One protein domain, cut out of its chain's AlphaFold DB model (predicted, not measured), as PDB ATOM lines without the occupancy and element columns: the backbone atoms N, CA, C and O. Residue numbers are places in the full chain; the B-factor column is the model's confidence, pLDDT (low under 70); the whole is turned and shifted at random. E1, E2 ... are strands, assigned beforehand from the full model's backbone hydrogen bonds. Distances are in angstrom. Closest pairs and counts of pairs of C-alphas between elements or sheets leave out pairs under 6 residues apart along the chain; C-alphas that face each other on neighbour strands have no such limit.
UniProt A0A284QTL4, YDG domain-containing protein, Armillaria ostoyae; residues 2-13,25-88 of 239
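Overview. This is residues 2 to 13 and 25 to 88 of the 239 residues of the protein "YDG domain-containing protein" of Armillaria ostoyae (UniProt A0A284QTL4). One strongly twisted antiparallel sheet of four strands is folded into a wide V, curled like part of a barrel but open. Its long strand E3 bends by 103 degrees at residue 59 and runs through both arms: one arm is E2 beside the first part of E3, ending in a loop whose residues 45 to 51 stick out, and the other is E1, E4 and the second part of E3 side by side. The printed part has 76 residues with no named helix and four named strands, E1, E2, E3 and E4 along the chain, which lie in the order E1, E4, E3, E2 across the sheet. The class is all strand, though the strands hold 37 of the 76 residues, under half. The whole is loose, with a radius of gyration of the C-alphas of 15.1 A and spans of 44, 38 and 22 A.

Along the chain. The longest strand by residues, E3, covers residues 54 to 69, from C-alpha 54 at (194.541, 145.196, 95.330) to C-alpha 69 at (203.538, 118.485, 100.980), 28.7 A from first to last C-alpha. E4, residues 75 to 83, is 26.0 A long and ends with C-alpha 83 at (186.335, 136.788, 108.868). E1, residues 4 to 9, is 16.3 A long and begins with C-alpha 4 at (185.734, 130.702, 105.291). E2, residues 36 to 41, is 16.0 A long.

Arrangement. In the sheet, E3 and E4 are inner strands, and E1 and E2 are edge strands. The pairing along E3 is staggered: its residues 54 to 60 pair with E2 and its residues 60 to 69 pair with E4. E2, E3 and E4 form a meander, each strand the antiparallel neighbour of the one before. E3 and E4 are a hairpin with a tight link of 5 residues, and the angle between their directions is 136 degrees. C-alphas 83 and 60 of this pair face each other at 4.3 A, and C-alphas 75 and 69 at 4.5 A. N 61 and O 82 are within hydrogen-bond range at 2.8 A, as are N 78 and O 66, also at 2.8 A. E2 and E3 are a hairpin too, with a long link of 12 residues. Here C-alphas 56 and 39 face each other at 4.6 A, N 36 and O 60 are 2.8 A apart, and N 55 and O 40 are 2.9 A apart, both within hydrogen-bond range. On the other side of E4 from E3, E1 is its antiparallel neighbour, with 150 degrees between their directions. C-alphas 6 and 80 of that pair face each other at 5.0 A, and N 81 and O 5 are within hydrogen-bond range at 2.9 A. E2 and E4 are apart, and so are E1 and E2. From edge to edge of the sheet the strands' lines turn by 100 degrees and the way across it turns by 91 degrees. The sheet's C-alphas lie up to 7.3 A off the best plane through them.

Size, cuts and confidence. The two C-alphas farthest apart, those of Gly 29 and Glu 47, are 46.0 A from each other. Residues 42 to 53, with no named element, have C-alphas 14 to 27 A from the mean of all C-alphas; of these, residues 45 to 51 stand free. Residues 14 to 24 are cut out, in the link between E1 and E2, and C-alphas 13 and 25 are 18.7 A apart across the cut. The mean pLDDT of the printed part is 81.2, and 21 residues are under 70: residues 11 to 13, 25 to 32 and 43 to 52.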
ATOM      1  N   GLN A   2     178.965 133.060 107.377       74.25
ATOM      2  CA  GLN A   2     180.393 133.260 107.658       74.25
ATOM      3  C   GLN A   2     181.213 132.818 106.440       74.25
ATOM      4  O   GLN A   2     181.023 131.717 105.928       74.25
ATOM      5  N   SER A   3     182.102 133.680 105.948       78.44
ATOM      6  CA  SER A   3     182.996 133.356 104.835       78.44
ATOM      7  C   SER A   3     184.264 132.687 105.368       78.44
ATOM      8  O   SER A   3     185.045 133.331 106.074       78.44
ATOM      9  N   VAL A   4     184.483 131.421 105.012       85.19
ATOM     10  CA  VAL A   4     185.734 130.702 105.291       85.19
ATOM     11  C   VAL A   4     186.640 130.811 104.072       85.19
ATOM     12  O   VAL A   4     186.234 130.459 102.964       85.19
ATOM     13  N   VAL A   5     187.870 131.285 104.272       85.75
ATOM     14  CA  VAL A   5     188.852 131.445 103.192       85.75
ATOM     15  C   VAL A   5     190.116 130.666 103.529       85.75
ATOM     16  O   VAL A   5     190.652 130.758 104.633       85.75
ATOM     17  N   TRP A   6     190.616 129.912 102.555       85.69
ATOM     18  CA  TRP A   6     191.910 129.244 102.635       85.69
ATOM     19  C   TRP A   6     192.955 130.064 101.894       85.69
ATOM     20  O   TRP A   6     192.746 130.456 100.743       85.69
ATOM     21  N   ARG A   7     194.095 130.319 102.538       85.06
ATOM     22  CA  ARG A   7     195.231 130.990 101.896       85.06
ATOM     23  C   ARG A   7     196.466 130.098 101.975       85.06
ATOM     24  O   ARG A   7     196.803 129.562 103.033       85.06
ATOM     25  N   ARG A   8     197.126 129.943 100.827       85.38
ATOM     26  CA  ARG A   8     198.411 129.255 100.683       85.38
ATOM     27  C   ARG A   8     199.523 130.266 100.924       85.38
ATOM     28  O   ARG A   8     199.520 131.323 100.300       85.38
ATOM     29  N   TRP A   9     200.477 129.920 101.783       77.12
ATOM     30  CA  TRP A   9     201.718 130.674 101.912       77.12
ATOM     31  C   TRP A   9     202.868 129.803 101.419       77.12
ATOM     32  O   TRP A   9     203.145 128.738 101.971       77.12
ATOM     33  N   THR A  10     203.540 130.259 100.372       71.88
ATOM     34  CA  THR A  10     204.801 129.686  99.899       71.88
ATOM     35  C   THR A  10     205.894 130.716 100.123       71.88
ATOM     36  O   THR A  10     205.845 131.800  99.547       71.88
ATOM     37  N   LYS A  11     206.872 130.413 100.982       68.75
ATOM     38  CA  LYS A  11     208.134 131.156 100.968       68.75
ATOM     39  C   LYS A  11     208.895 130.631  99.757       68.75
ATOM     40  O   LYS A  11     209.360 129.499  99.779       68.75
ATOM     41  N   GLN A  12     208.932 131.403  98.677       49.62
ATOM     42  CA  GLN A  12     209.693 131.035  97.488       49.62
ATOM     43  C   GLN A  12     211.135 131.492  97.689       49.62
ATOM     44  O   GLN A  12     211.547 132.557  97.248       49.62
ATOM     45  N   GLY A  13     211.867 130.709  98.465       45.88
ATOM     46  CA  GLY A  13     213.290 130.859  98.721       45.88
ATOM     47  C   GLY A  13     213.805 129.487  99.114       45.88
ATOM     48  O   GLY A  13     213.064 128.751  99.769       45.88
ATOM     49  N   ALA A  25     206.463 134.442 114.466       54.56
ATOM     50  CA  ALA A  25     205.429 135.235 115.133       54.56
ATOM     51  C   ALA A  25     204.041 134.556 115.192       54.56
ATOM     52  O   ALA A  25     203.153 135.037 115.888       54.56
ATOM     53  N   ARG A  26     203.824 133.442 114.474       57.28
ATOM     54  CA  ARG A  26     202.538 132.715 114.455       57.28
ATOM     55  C   ARG A  26     202.611 131.271 114.947       57.28
ATOM     56  O   ARG A  26     201.599 130.578 114.909       57.28
ATOM     57  N   LYS A  27     203.780 130.803 115.399       56.00
ATOM     58  CA  LYS A  27     203.951 129.435 115.922       56.00
ATOM     59  C   LYS A  27     203.771 129.313 117.438       56.00
ATOM     60  O   LYS A  27     203.729 128.194 117.939       56.00
ATOM     61  N   GLN A  28     203.643 130.416 118.175       51.81
ATOM     62  CA  GLN A  28     203.420 130.353 119.620       51.81
ATOM     63  C   GLN A  28     201.955 130.025 119.928       51.81
ATOM     64  O   GLN A  28     201.124 130.922 119.913       51.81
ATOM     65  N   GLY A  29     201.678 128.734 120.157       49.78
ATOM     66  CA  GLY A  29     200.792 128.111 121.167       49.78
ATOM     67  C   GLY A  29     199.378 128.630 121.480       49.78
ATOM     68  O   GLY A  29     198.616 127.909 122.120       49.78
ATOM     69  N   SER A  30     198.983 129.827 121.063       51.66
ATOM     70  CA  SER A  30     197.646 130.363 121.266       51.66
ATOM     71  C   SER A  30     196.790 129.997 120.065       51.66
ATOM     72  O   SER A  30     197.037 130.441 118.944       51.66
ATOM     73  N   ALA A  31     195.748 129.206 120.314       58.31
ATOM     74  CA  ALA A  31     194.734 128.825 119.332       58.31
ATOM     75  C   ALA A  31     194.022 130.030 118.677       58.31
ATOM     76  O   ALA A  31     193.258 129.853 117.731       58.31
ATOM     77  N   VAL A  32     194.274 131.254 119.156       67.19
ATOM     78  CA  VAL A  32     193.753 132.498 118.593       67.19
ATOM     79  C   VAL A  32     194.909 133.486 118.439       67.19
ATOM     80  O   VAL A  32     195.341 134.121 119.401       67.19
ATOM     81  N   GLY A  33     195.431 133.596 117.218       77.81
ATOM     82  CA  GLY A  33     196.374 134.654 116.857       77.81
ATOM     83  C   GLY A  33     195.679 136.015 116.698       77.81
ATOM     84  O   GLY A  33     194.450 136.074 116.571       77.81
ATOM     85  N   PRO A  34     196.444 137.122 116.670       86.56
ATOM     86  CA  PRO A  34     195.896 138.447 116.400       86.56
ATOM     87  C   PRO A  34     195.201 138.492 115.032       86.56
ATOM     88  O   PRO A  34     195.556 137.760 114.103       86.56
ATOM     89  N   ALA A  35     194.210 139.375 114.911       91.38
ATOM     90  CA  ALA A  35     193.537 139.624 113.644       91.38
ATOM     91  C   ALA A  35     194.545 140.101 112.587       91.38
ATOM     92  O   ALA A  35     195.391 140.949 112.863       91.38
ATOM     93  N   CYS A  36     194.441 139.582 111.366       92.00
ATOM     94  CA  CYS A  36     195.278 139.988 110.245       92.00
ATOM     95  C   CYS A  36     194.458 140.690 109.159       92.00
ATOM     96  O   CYS A  36     193.394 140.214 108.753       92.00
ATOM     97  N   ALA A  37     194.996 141.803 108.658       93.12
ATOM     98  CA  ALA A  37     194.510 142.469 107.459       93.12
ATOM     99  C   ALA A  37     194.729 141.571 106.235       93.12
ATOM    100  O   ALA A  37     195.837 141.075 106.017       93.12
ATOM    101  N   CYS A  38     193.675 141.357 105.448       91.38
ATOM    102  CA  CYS A  38     193.742 140.578 104.216       91.38
ATOM    103  C   CYS A  38     193.503 141.468 103.001       91.38
ATOM    104  O   CYS A  38     192.551 142.249 102.964       91.38
ATOM    105  N   TYR A  39     194.350 141.292 101.990       89.62
ATOM    106  CA  TYR A  39     194.229 141.947 100.696       89.62
ATOM    107  C   TYR A  39     194.122 140.880  99.608       89.62
ATOM    108  O   TYR A  39     194.900 139.921  99.593       89.62
ATOM    109  N   SER A  40     193.160 141.029  98.703       86.56
ATOM    110  CA  SER A  40     193.055 140.214  97.497       86.56
ATOM    111  C   SER A  40     193.674 140.955  96.317       86.56
ATOM    112  O   SER A  40     193.375 142.118  96.059       86.56
ATOM    113  N   GLY A  41     194.553 140.273  95.581       84.94
ATOM    114  CA  GLY A  41     194.966 140.725  94.258       84.94
ATOM    115  C   GLY A  41     193.875 140.381  93.253       84.94
ATOM    116  O   GLY A  41     193.476 139.219  93.136       84.94
ATOM    117  N   ILE A  42     193.384 141.375  92.521       77.12
ATOM    118  CA  ILE A  42     192.472 141.138  91.407       77.12
ATOM    119  C   ILE A  42     193.335 140.813  90.192       77.12
ATOM    120  O   ILE A  42     193.996 141.690  89.645       77.12
ATOM    121  N   GLN A  43     193.322 139.550  89.748       67.88
ATOM    122  CA  GLN A  43     193.936 139.191  88.470       67.88
ATOM    123  C   GLN A  43     193.157 139.903  87.370       67.88
ATOM    124  O   GLN A  43     191.973 139.646  87.139       67.88
ATOM    125  N   ALA A  44     193.799 140.896  86.790       59.50
ATOM    126  CA  ALA A  44     193.075 141.973  86.176       59.50
ATOM    127  C   ALA A  44     192.949 141.753  84.673       59.50
ATOM    128  O   ALA A  44     193.916 141.845  83.923       59.50
ATOM    129  N   SER A  45     191.724 141.450  84.261       63.31
ATOM    130  CA  SER A  45     191.315 141.315  82.866       63.31
ATOM    131  C   SER A  45     190.667 142.585  82.303       63.31
ATOM    132  O   SER A  45     190.221 142.562  81.166       63.31
ATOM    133  N   PHE A  46     190.570 143.674  83.079       57.16
ATOM    134  CA  PHE A  46     189.866 144.897  82.674       57.16
ATOM    135  C   PHE A  46     190.833 146.058  82.384       57.16
ATOM    136  O   PHE A  46     191.867 146.200  83.050       57.16
ATOM    137  N   GLU A  47     190.479 146.841  81.363       67.25
ATOM    138  CA  GLU A  47     191.276 147.872  80.677       67.25
ATOM    139  C   GLU A  47     191.379 149.200  81.450       67.25
ATOM    140  O   GLU A  47     192.378 149.901  81.350       67.25
ATOM    141  N   ILE A  48     190.405 149.511  82.311       54.38
ATOM    142  CA  ILE A  48     190.393 150.726  83.139       54.38
ATOM    143  C   ILE A  48     190.680 150.317  84.586       54.38
ATOM    144  O   ILE A  48     189.890 149.582  85.185       54.38
ATOM    145  N   ARG A  49     191.819 150.739  85.158       58.28
ATOM    146  CA  ARG A  49     192.249 150.287  86.493       58.28
ATOM    147  C   ARG A  49     192.725 151.399  87.427       58.28
ATOM    148  O   ARG A  49     193.510 152.243  87.010       58.28
ATOM    149  N   PRO A  50     192.377 151.322  88.726       55.72
ATOM    150  CA  PRO A  50     193.166 151.968  89.766       55.72
ATOM    151  C   PRO A  50     194.543 151.284  89.864       55.72
ATOM    152  O   PRO A  50     194.628 150.054  89.875       55.72
ATOM    153  N   ASN A  51     195.603 152.092  89.950       57.28
ATOM    154  CA  ASN A  51     197.015 151.739  89.714       57.28
ATOM    155  C   ASN A  51     197.576 150.491  90.426       57.28
ATOM    156  O   ASN A  51     198.597 149.979  89.983       57.28
ATOM    157  N   ASN A  52     196.934 149.959  91.474       66.75
ATOM    158  CA  ASN A  52     197.524 148.892  92.289       66.75
ATOM    159  C   ASN A  52     196.752 147.559  92.299       66.75
ATOM    160  O   ASN A  52     197.286 146.583  92.799       66.75
ATOM    161  N   GLY A  53     195.532 147.453  91.753       79.69
ATOM    162  CA  GLY A  53     194.835 146.157  91.585       79.69
ATOM    163  C   GLY A  53     194.560 145.319  92.854       79.69
ATOM    164  O   GLY A  53     194.116 144.175  92.737       79.69
ATOM    165  N   PHE A  54     194.801 145.859  94.052       83.56
ATOM    166  CA  PHE A  54     194.541 145.196  95.330       83.56
ATOM    167  C   PHE A  54     193.263 145.733  95.977       83.56
ATOM    168  O   PHE A  54     193.041 146.943  96.019       83.56
ATOM    169  N   CYS A  55     192.452 144.834  96.532       87.00
ATOM    170  CA  CYS A  55     191.287 145.176  97.338       87.00
ATOM    171  C   CYS A  55     191.482 144.706  98.777       87.00
ATOM    172  O   CYS A  55     191.988 143.614  99.028       87.00
ATOM    173  N   TYR A  56     191.081 145.545  99.727       90.75
ATOM    174  CA  TYR A  56     191.047 145.171 101.133       90.75
ATOM    175  C   TYR A  56     189.798 144.328 101.416       90.75
ATOM    176  O   TYR A  56     188.674 144.795 101.233       90.75
ATOM    177  N   ASP A  57     189.993 143.092 101.881       91.69
ATOM    178  CA  ASP A  57     188.906 142.131 102.129       91.69
ATOM    179  C   ASP A  57     188.378 142.199 103.579       91.69
ATOM    180  O   ASP A  57     187.383 141.547 103.926       91.69
ATOM    181  N   GLY A  58     189.047 142.954 104.452       95.06
ATOM    182  CA  GLY A  58     188.756 143.043 105.883       95.06
ATOM    183  C   GLY A  58     189.776 142.329 106.775       95.06
ATOM    184  O   GLY A  58     190.854 141.903 106.352       95.06
ATOM    185  N   LEU A  59     189.405 142.207 108.045       95.94
ATOM    186  CA  LEU A  59     190.140 141.549 109.115       95.94
ATOM    187  C   LEU A  59     189.705 140.092 109.263       95.94
ATOM    188  O   LEU A  59     188.510 139.777 109.315       95.94
ATOM    189  N   TYR A  60     190.689 139.208 109.387       96.56
ATOM    190  CA  TYR A  60     190.483 137.775 109.554       96.56
ATOM    191  C   TYR A  60     191.239 137.264 110.776       96.56
ATOM    192  O   TYR A  60     192.302 137.779 111.119       96.56
ATOM    193  N   LYS A  61     190.704 136.231 111.421       95.44
ATOM    194  CA  LYS A  61     191.386 135.445 112.450       95.44
ATOM    195  C   LYS A  61     191.901 134.155 111.823       95.44
ATOM    196  O   LYS A  61     191.208 133.529 111.021       95.44
ATOM    197  N   VAL A  62     193.114 133.755 112.190       94.50
ATOM    198  CA  VAL A  62     193.663 132.446 111.818       94.50
ATOM    199  C   VAL A  62     193.073 131.412 112.770       94.50
ATOM    200  O   VAL A  62     193.370 131.450 113.958       94.50
ATOM    201  N   THR A  63     192.236 130.509 112.261       94.00
ATOM    202  CA  THR A  63     191.566 129.487 113.086       94.00
ATOM    203  C   THR A  63     192.315 128.160 113.098       94.00
ATOM    204  O   THR A  63     192.166 127.373 114.024       94.00
ATOM    205  N   ALA A  64     193.074 127.869 112.041       92.38
ATOM    206  CA  ALA A  64     193.862 126.647 111.936       92.38
ATOM    207  C   ALA A  64     195.052 126.835 110.987       92.38
ATOM    208  O   ALA A  64     195.009 127.655 110.064       92.38
ATOM    209  N   CYS A  65     196.101 126.047 111.208       93.00
ATOM    210  CA  CYS A  65     197.300 125.991 110.381       93.00
ATOM    211  C   CYS A  65     197.616 124.527 110.076       93.00
ATOM    212  O   CYS A  65     197.661 123.702 110.986       93.00
ATOM    213  N   TYR A  66     197.839 124.212 108.805       92.00
ATOM    214  CA  TYR A  66     198.142 122.866 108.335       92.00
ATOM    215  C   TYR A  66     199.450 122.883 107.566       92.00
ATOM    216  O   TYR A  66     199.729 123.807 106.800       92.00
ATOM    217  N   LYS A  67     200.235 121.825 107.734       94.00
ATOM    218  CA  LYS A  67     201.417 121.569 106.923       94.00
ATOM    219  C   LYS A  67     201.067 120.481 105.918       94.00
ATOM    220  O   LYS A  67     200.610 119.415 106.312       94.00
ATOM    221  N   LYS A  68     201.263 120.752 104.632       94.12
ATOM    222  CA  LYS A  68     201.022 119.794 103.545       94.12
ATOM    223  C   LYS A  68     202.246 119.754 102.634       94.12
ATOM    224  O   LYS A  68     202.898 120.777 102.463       94.12
ATOM    225  N   GLN A  69     202.555 118.601 102.057       95.62
ATOM    226  CA  GLN A  69     203.538 118.485 100.980       95.62
ATOM    227  C   GLN A  69     202.823 118.637  99.624       95.62
ATOM    228  O   GLN A  69     201.753 118.046  99.448       95.62
ATOM    229  N   ASP A  70     203.321 119.473  98.706       94.38
ATOM    230  CA  ASP A  70     202.791 119.492  97.332       94.38
ATOM    231  C   ASP A  70     203.300 118.321  96.489       94.38
ATOM    232  O   ASP A  70     204.153 117.543  96.908       94.38
ATOM    233  N   GLU A  71     202.747 118.216  95.280       95.75
ATOM    234  CA  GLU A  71     203.110 117.241  94.249       95.75
ATOM    235  C   GLU A  71     204.597 117.305  93.868       95.75
ATOM    236  O   GLU A  71     205.171 116.302  93.461       95.75
ATOM    237  N   ASN A  72     205.238 118.459  94.067       94.69
ATOM    238  CA  ASN A  72     206.655 118.671  93.782       94.69
ATOM    239  C   ASN A  72     207.560 118.337  94.984       94.69
ATOM    240  O   ASN A  72     208.771 118.536  94.916       94.69
ATOM    241  N   GLY A  73     206.997 117.854  96.098       94.25
ATOM    242  CA  GLY A  73     207.742 117.488  97.301       94.25
ATOM    243  C   GLY A  73     208.022 118.646  98.268       94.25
ATOM    244  O   GLY A  73     208.610 118.409  99.330       94.25
ATOM    245  N   TYR A  74     207.573 119.870  97.982       91.94
ATOM    246  CA  TYR A  74     207.788 121.029  98.848       91.94
ATOM    247  C   TYR A  74     206.798 121.063 100.012       91.94
ATOM    248  O   TYR A  74     205.599 120.817  99.872       91.94
ATOM    249  N   LYS A  75     207.295 121.435 101.196       91.00
ATOM    250  CA  LYS A  75     206.472 121.649 102.394       91.00
ATOM    251  C   LYS A  75     205.796 123.019 102.317       91.00
ATOM    252  O   LYS A  75     206.463 124.048 102.283       91.00
ATOM    253  N   ILE A  76     204.473 123.038 102.372       93.50
ATOM    254  CA  ILE A  76     203.633 124.239 102.321       93.50
ATOM    255  C   ILE A  76     202.870 124.387 103.630       93.50
ATOM    256  O   ILE A  76     202.445 123.400 104.237       93.50
ATOM    257  N   LEU A  77     202.653 125.636 104.038       93.12
ATOM    258  CA  LEU A  77     201.760 125.990 105.134       93.12
ATOM    259  C   LEU A  77     200.437 126.530 104.573       93.12
ATOM    260  O   LEU A  77     200.417 127.453 103.751       93.12
ATOM    261  N   LEU A  78     199.328 125.942 105.016       93.38
ATOM    262  CA  LEU A  78     197.971 126.383 104.713       93.38
ATOM    263  C   LEU A  78     197.347 126.969 105.972       93.38
ATOM    264  O   LEU A  78     197.345 126.334 107.024       93.38
ATOM    265  N   PHE A  79     196.760 128.154 105.842       93.88
ATOM    266  CA  PHE A  79     196.058 128.813 106.937       93.88
ATOM    267  C   PHE A  79     194.565 128.867 106.631       93.88
ATOM    268  O   PHE A  79     194.158 129.297 105.545       93.88
ATOM    269  N   LYS A  80     193.755 128.442 107.604       94.44
ATOM    270  CA  LYS A  80     192.306 128.643 107.596       94.44
ATOM    271  C   LYS A  80     192.015 130.001 108.223       94.44
ATOM    272  O   LYS A  80     192.389 130.241 109.373       94.44
ATOM    273  N   LEU A  81     191.389 130.883 107.451       95.62
ATOM    274  CA  LEU A  81     191.040 132.235 107.866       95.62
ATOM    275  C   LEU A  81     189.524 132.360 108.002       95.62
ATOM    276  O   LEU A  81     188.776 132.007 107.086       95.62
ATOM    277  N   GLU A  82     189.083 132.911 109.127       95.81
ATOM    278  CA  GLU A  82     187.687 133.253 109.383       95.81
ATOM    279  C   GLU A  82     187.546 134.766 109.534       95.81
ATOM    280  O   GLU A  82     188.326 135.419 110.231       95.81
ATOM    281  N   ARG A  83     186.562 135.345 108.849       96.19
ATOM    282  CA  ARG A  83     186.335 136.788 108.868       96.19
ATOM    283  C   ARG A  83     185.699 137.220 110.186       96.19
ATOM    284  O   ARG A  83     184.749 136.595 110.645       96.19
ATOM    285  N   ILE A  84     186.175 138.320 110.767       95.88
ATOM    286  CA  ILE A  84     185.584 138.855 112.003       95.88
ATOM    287  C   ILE A  84     184.172 139.392 111.696       95.88
ATOM    288  O   ILE A  84     184.027 140.139 110.719       95.88
ATOM    289  N   PRO A  85     183.140 139.025 112.481       95.81
ATOM    290  CA  PRO A  85     181.777 139.517 112.281       95.81
ATOM    291  C   PRO A  85     181.679 141.038 112.486       95.81
ATOM    292  O   PRO A  85     182.540 141.645 113.115       95.81
ATOM    293  N   GLY A  86     180.629 141.658 111.937       95.00
ATOM    294  CA  GLY A  86     180.393 143.109 112.036       95.00
ATOM    295  C   GLY A  86     181.132 143.962 110.999       95.00
ATOM    296  O   GLY A  86     180.952 145.172 110.956       95.00
ATOM    297  N   GLN A  87     181.937 143.347 110.130       94.06
ATOM    298  CA  GLN A  87     182.565 144.038 109.005       94.06
ATOM    299  C   GLN A  87     181.640 144.095 107.790       94.06
ATOM    300  O   GLN A  87     180.910 143.139 107.511       94.06
ATOM    301  N   PHE A  88     181.753 145.170 107.008       90.19
ATOM    302  CA  PHE A  88     181.081 145.324 105.716       90.19
ATOM    303  C   PHE A  88     181.259 144.081 104.838       90.19
ATOM    304  O   PHE A  88     182.365 143.551 104.814       90.19
TER     305      PHE A  88